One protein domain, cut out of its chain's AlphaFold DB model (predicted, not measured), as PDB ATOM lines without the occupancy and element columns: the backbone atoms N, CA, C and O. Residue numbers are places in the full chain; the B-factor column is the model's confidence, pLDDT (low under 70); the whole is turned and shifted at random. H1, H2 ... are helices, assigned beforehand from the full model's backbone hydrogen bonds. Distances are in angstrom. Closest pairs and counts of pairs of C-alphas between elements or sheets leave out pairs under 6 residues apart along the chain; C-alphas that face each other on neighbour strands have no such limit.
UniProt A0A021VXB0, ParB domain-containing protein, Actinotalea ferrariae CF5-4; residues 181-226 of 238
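AT A GLANCE: This is residues 181 to 226 of the 238 residues of the protein "ParB domain-containing protein" of Actinotalea ferrariae CF5-4 (UniProt A0A021VXB0). A straight helix, H2, is crossed near its first turns by a short helix, H1, at nearly a right angle, and the long loop of residues 199 to 213 folds back on itself at the end of the model away from the last residues of H2. Residues 181 to 191, with no named helix or strand, lead into H1. The printed part has 46 residues with two named helices, H1 then H2, and no named strand; its class is all helix, although under half of the residues, 20 of 46, are in named elements. It is compact, with a radius of gyration of the C-alphas of 9.6 A, and spans 29 by 22 by 14 A.

IN THESE COORDINATES: H2, residues 214 to 226, is the longest helix, 18.6 A from C-alpha 214 at (27.402, 47.365, -36.589) to C-alpha 226 at (41.604, 37.076, -42.910). H1, residues 192 to 198, begins with C-alpha 192 at (24.694, 39.732, -45.170) and measures 10.1 A.

HOW THE PARTS SIT: H2 touches H1 with residues 216 to 220 alone. Their closest C-alphas, those of Val 195 and Trp 217, are 6.0 A apart. Their lines are about perpendicular, at 75 degrees, and their centres are 10.3 A apart. Between the helices, residues 207 to 208 pair with residues 212 to 213 in a short antiparallel pairing. In H2 every O i to N i+4 pair is within hydrogen-bond range; in H1 2 of 3 are.

THE WHOLE: The two C-alphas farthest apart, those of Glu 203 and Arg 226, are 29.0 A apart. The printed part has no cut. The link from H1 to H2, 15 residues, is long. The mean pLDDT of the printed part is 84.3, and residues 181 to 184 are under 70.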
ATOM      1  N   LYS A 181      19.203  55.825 -47.560       50.31
ATOM      2  CA  LYS A 181      20.279  55.074 -48.224       50.31
ATOM      3  C   LYS A 181      20.054  53.602 -47.927       50.31
ATOM      4  O   LYS A 181      20.155  53.227 -46.759       50.31
ATOM      5  N   GLY A 182      19.727  52.802 -48.944       51.97
ATOM      6  CA  GLY A 182      19.938  51.369 -48.833       51.97
ATOM      7  C   GLY A 182      21.382  51.247 -48.381       51.97
ATOM      8  O   GLY A 182      22.292  51.636 -49.116       51.97
ATOM      9  N   THR A 183      21.591  50.921 -47.109       58.78
ATOM     10  CA  THR A 183      22.932  50.802 -46.568       58.78
ATOM     11  C   THR A 183      23.590  49.735 -47.423       58.78
ATOM     12  O   THR A 183      22.992  48.684 -47.638       58.78
ATOM     13  N   TRP A 184      24.784  50.009 -47.962       68.62
ATOM     14  CA  TRP A 184      25.584  48.988 -48.656       68.62
ATOM     15  C   TRP A 184      25.581  47.670 -47.858       68.62
ATOM     16  O   TRP A 184      25.408  46.588 -48.406       68.62
ATOM     17  N   PHE A 185      25.623  47.809 -46.533       74.06
ATOM     18  CA  PHE A 185      25.283  46.809 -45.529       74.06
ATOM     19  C   PHE A 185      23.773  46.558 -45.444       74.06
ATOM     20  O   PHE A 185      23.133  47.011 -44.501       74.06
ATOM     21  N   GLY A 186      23.197  45.895 -46.442       75.75
ATOM     22  CA  GLY A 186      21.790  45.478 -46.481       75.75
ATOM     23  C   GLY A 186      21.653  44.022 -46.937       75.75
ATOM     24  O   GLY A 186      22.670  43.369 -47.172       75.75
ATOM     25  N   PRO A 187      20.430  43.496 -47.140       78.44
ATOM     26  CA  PRO A 187      20.207  42.073 -47.440       78.44
ATOM     27  C   PRO A 187      20.875  41.576 -48.733       78.44
ATOM     28  O   PRO A 187      21.050  40.381 -48.920       78.44
ATOM     29  N   LYS A 188      21.246  42.495 -49.633       79.12
ATOM     30  CA  LYS A 188      21.918  42.199 -50.907       79.12
ATOM     31  C   LYS A 188      23.447  42.128 -50.803       79.12
ATOM     32  O   LYS A 188      24.101  41.845 -51.800       79.12
ATOM     33  N   HIS A 189      24.028  42.435 -49.644       83.69
ATOM     34  CA  HIS A 189      25.473  42.371 -49.459       83.69
ATOM     35  C   HIS A 189      25.936  40.903 -49.412       83.69
ATOM     36  O   HIS A 189      25.300  40.114 -48.712       83.69
ATOM     37  N   PRO A 190      27.057  40.520 -50.057       87.38
ATOM     38  CA  PRO A 190      27.525  39.126 -50.092       87.38
ATOM     39  C   PRO A 190      27.699  38.486 -48.706       87.38
ATOM     40  O   PRO A 190      27.429  37.308 -48.515       87.38
ATOM     41  N   LEU A 191      28.102  39.291 -47.718       89.50
ATOM     42  CA  LEU A 191      28.283  38.861 -46.325       89.50
ATOM     43  C   LEU A 191      27.033  39.019 -45.438       89.50
ATOM     44  O   LEU A 191      27.110  38.753 -44.243       89.50
ATOM     45  N   ALA A 192      25.891  39.465 -45.975       88.75
ATOM     46  CA  ALA A 192      24.694  39.732 -45.170       88.75
ATOM     47  C   ALA A 192      24.179  38.481 -44.453       88.75
ATOM     48  O   ALA A 192      23.861  38.561 -43.271       88.75
ATOM     49  N   MET A 193      24.145  37.327 -45.132       88.38
ATOM     50  CA  MET A 193      23.703  36.069 -44.519       88.38
ATOM     51  C   MET A 193      24.594  35.662 -43.342       88.38
ATOM     52  O   MET A 193      24.086  35.375 -42.265       88.38
ATOM     53  N   ALA A 194      25.917  35.751 -43.507       89.44
ATOM     54  CA  ALA A 194      26.869  35.435 -42.442       89.44
ATOM     55  C   ALA A 194      26.729  36.362 -41.221       89.44
ATOM     56  O   ALA A 194      27.033  35.965 -40.097       89.44
ATOM     57  N   VAL A 195      26.278  37.601 -41.429       90.94
ATOM     58  CA  VAL A 195      25.971  38.536 -40.341       90.94
ATOM     59  C   VAL A 195      24.645  38.183 -39.667       90.94
ATOM     60  O   VAL A 195      24.597  38.172 -38.439       90.94
ATOM     61  N   VAL A 196      23.598  37.865 -40.436       89.94
ATOM     62  CA  VAL A 196      22.279  37.461 -39.908       89.94
ATOM     63  C   VAL A 196      22.399  36.216 -39.032       89.94
ATOM     64  O   VAL A 196      21.858  36.195 -37.933       89.94
ATOM     65  N   GLU A 197      23.159  35.214 -39.472       89.06
ATOM     66  CA  GLU A 197      23.355  33.954 -38.738       89.06
ATOM     67  C   GLU A 197      24.125  34.120 -37.421       89.06
ATOM     68  O   GLU A 197      23.994  33.293 -36.526       89.06
ATOM     69  N   ARG A 198      24.938  35.176 -37.290       87.38
ATOM     70  CA  ARG A 198      25.800  35.408 -36.117       87.38
ATOM     71  C   ARG A 198      25.283  36.491 -35.177       87.38
ATOM     72  O   ARG A 198      25.799  36.642 -34.071       87.38
ATOM     73  N   CYS A 199      24.336  37.314 -35.618       90.31
ATOM     74  CA  CYS A 199      23.891  38.461 -34.843       90.31
ATOM     75  C   CYS A 199      22.752  38.085 -33.890       90.31
ATOM     76  O   CYS A 199      21.581  38.187 -34.235       90.31
ATOM     77  N   GLU A 200      23.093  37.766 -32.643       91.56
ATOM     78  CA  GLU A 200      22.113  37.503 -31.570       91.56
ATOM     79  C   GLU A 200      21.612  38.790 -30.874       91.56
ATOM     80  O   GLU A 200      20.845  38.754 -29.917       91.56
ATOM     81  N   HIS A 201      22.029  39.968 -31.351       90.44
ATOM     82  CA  HIS A 201      21.815  41.258 -30.682       90.44
ATOM     83  C   HIS A 201      20.623  42.066 -31.223       90.44
ATOM     84  O   HIS A 201      20.610  43.294 -31.108       90.44
ATOM     85  N   ILE A 202      19.644  41.404 -31.842       80.12
ATOM     86  CA  ILE A 202      18.549  42.061 -32.577       80.12
ATOM     87  C   ILE A 202      17.731  42.997 -31.670       80.12
ATOM     88  O   ILE A 202      17.334  44.078 -32.099       80.12
ATOM     89  N   GLU A 203      17.532  42.617 -30.406       82.50
ATOM     90  CA  GLU A 203      16.738  43.387 -29.435       82.50
ATOM     91  C   GLU A 203      17.560  44.418 -28.647       82.50
ATOM     92  O   GLU A 203      17.010  45.364 -28.087       82.50
ATOM     93  N   THR A 204      18.885  44.256 -28.595       86.25
ATOM     94  CA  THR A 204      19.761  45.035 -27.702       86.25
ATOM     95  C   THR A 204      20.615  46.068 -28.430       86.25
ATOM     96  O   THR A 204      21.182  46.956 -27.790       86.25
ATOM     97  N   ARG A 205      20.730  45.991 -29.762       87.50
ATOM     98  CA  ARG A 205      21.594  46.880 -30.552       87.50
ATOM     99  C   ARG A 205      20.895  47.415 -31.793       87.50
ATOM    100  O   ARG A 205      20.022  46.789 -32.383       87.50
ATOM    101  N   ARG A 206      21.341  48.590 -32.248       84.94
ATOM    102  CA  ARG A 206      20.862  49.183 -33.499       84.94
ATOM    103  C   ARG A 206      21.300  48.335 -34.696       84.94
ATOM    104  O   ARG A 206      22.497  48.164 -34.936       84.94
ATOM    105  N   MET A 207      20.323  47.884 -35.477       84.75
ATOM    106  CA  MET A 207      20.538  47.098 -36.691       84.75
ATOM    107  C   MET A 207      20.923  47.984 -37.881       84.75
ATOM    108  O   MET A 207      20.331  49.041 -38.116       84.75
ATOM    109  N   VAL A 208      21.912  47.536 -38.649       82.00
ATOM    110  CA  VAL A 208      22.396  48.163 -39.881       82.00
ATOM    111  C   VAL A 208      21.830  47.384 -41.070       82.00
ATOM    112  O   VAL A 208      22.078  46.185 -41.214       82.00
ATOM    113  N   GLY A 209      21.000  48.066 -41.866       78.69
ATOM    114  CA  GLY A 209      20.317  47.534 -43.054       78.69
ATOM    115  C   GLY A 209      19.510  46.258 -42.855       78.69
ATOM    116  O   GLY A 209      19.362  45.485 -43.795       78.69
ATOM    117  N   GLY A 210      19.014  46.023 -41.639       81.81
ATOM    118  CA  GLY A 210      18.164  44.877 -41.311       81.81
ATOM    119  C   GLY A 210      18.879  43.523 -41.237       81.81
ATOM    120  O   GLY A 210      18.211  42.534 -40.970       81.81
ATOM    121  N   ALA A 211      20.199  43.465 -41.442       84.56
ATOM    122  CA  ALA A 211      20.962  42.210 -41.443       84.56
ATOM    123  C   ALA A 211      21.697  41.930 -40.117       84.56
ATOM    124  O   ALA A 211      21.822  40.784 -39.711       84.56
ATOM    125  N   GLY A 212      22.188  42.959 -39.423       88.88
ATOM    126  CA  GLY A 212      22.929  42.789 -38.167       88.88
ATOM    127  C   GLY A 212      23.322  44.106 -37.524       88.88
ATOM    128  O   GLY A 212      23.259  45.154 -38.165       88.88
ATOM    129  N   CYS A 213      23.755  44.075 -36.264       92.38
ATOM    130  CA  CYS A 213      24.324  45.257 -35.617       92.38
ATOM    131  C   CYS A 213      25.706  45.615 -36.198       92.38
ATOM    132  O   CYS A 213      26.381  44.776 -36.795       92.38
ATOM    133  N   GLY A 214      26.150  46.862 -36.002       87.88
ATOM    134  CA  GLY A 214      27.402  47.365 -36.589       87.88
ATOM    135  C   GLY A 214      28.657  46.568 -36.209       87.88
ATOM    136  O   GLY A 214      29.526  46.367 -37.050       87.88
ATOM    137  N   GLN A 215      28.730  46.048 -34.983       89.94
ATOM    138  CA  GLN A 215      29.889  45.276 -34.526       89.94
ATOM    139  C   GLN A 215      29.957  43.881 -35.173       89.94
ATOM    140  O   GLN A 215      31.028  43.447 -35.583       89.94
ATOM    141  N   CYS A 216      28.814  43.209 -35.347       92.31
ATOM    142  CA  CYS A 216      28.764  41.912 -36.035       92.31
ATOM    143  C   CYS A 216      29.154  42.044 -37.516       92.31
ATOM    144  O   CYS A 216      29.810  41.164 -38.066       92.31
ATOM    145  N   TRP A 217      28.797  43.165 -38.152       91.50
ATOM    146  CA  TRP A 217      29.272  43.499 -39.495       91.50
ATOM    147  C   TRP A 217      30.802  43.586 -39.557       91.50
ATOM    148  O   TRP A 217      31.415  42.964 -40.422       91.50
ATOM    149  N   GLU A 218      31.423  44.315 -38.631       91.81
ATOM    150  CA  GLU A 218      32.878  44.490 -38.580       91.81
ATOM    151  C   GLU A 218      33.620  43.164 -38.349       91.81
ATOM    152  O   GLU A 218      34.619  42.878 -39.010       91.81
ATOM    153  N   GLU A 219      33.104  42.315 -37.459       92.00
ATOM    154  CA  GLU A 219      33.681  40.999 -37.172       92.00
ATOM    155  C   GLU A 219      33.620  40.052 -38.376       92.00
ATOM    156  O   GLU A 219      34.612  39.384 -38.684       92.00
ATOM    157  N   VAL A 220      32.487  40.011 -39.087       92.81
ATOM    158  CA  VAL A 220      32.324  39.177 -40.288       92.81
ATOM    159  C   VAL A 220      33.225  39.660 -41.422       92.81
ATOM    160  O   VAL A 220      33.865  38.837 -42.076       92.81
ATOM    161  N   ILE A 221      33.341  40.975 -41.623       90.81
ATOM    162  CA  ILE A 221      34.232  41.553 -42.639       90.81
ATOM    163  C   ILE A 221      35.689  41.193 -42.333       90.81
ATOM    164  O   ILE A 221      36.368  40.628 -43.186       90.81
ATOM    165  N   ARG A 222      36.148  41.393 -41.092       89.81
ATOM    166  CA  ARG A 222      37.516  41.027 -40.681       89.81
ATOM    167  C   ARG A 222      37.788  39.528 -40.774       89.81
ATOM    168  O   ARG A 222      38.917  39.113 -41.028       89.81
ATOM    169  N   ALA A 223      36.793  38.682 -40.508       88.00
ATOM    170  CA  ALA A 223      36.929  37.237 -40.687       88.00
ATOM    171  C   ALA A 223      37.091  36.871 -42.169       88.00
ATOM    172  O   ALA A 223      37.995  36.110 -42.504       88.00
ATOM    173  N   HIS A 224      36.274  37.464 -43.040       90.56
ATOM    174  CA  HIS A 224      36.349  37.267 -44.486       90.56
ATOM    175  C   HIS A 224      37.680  37.768 -45.069       90.56
ATOM    176  O   HIS A 224      38.313  37.068 -45.851       90.56
ATOM    177  N   GLU A 225      38.162  38.938 -44.640       87.25
ATOM    178  CA  GLU A 225      39.466  39.482 -45.050       87.25
ATOM    179  C   GLU A 225      40.634  38.586 -44.612       87.25
ATOM    180  O   GLU A 225      41.547  38.338 -45.397       87.25
ATOM    181  N   ARG A 226      40.591  38.034 -43.390       85.06
ATOM    182  CA  ARG A 226      41.604  37.076 -42.910       85.06
ATOM    183  C   ARG A 226      41.607  35.776 -43.710       85.06
ATOM    184  O   ARG A 226      42.676  35.255 -44.003       85.06
TER     185      ARG A 226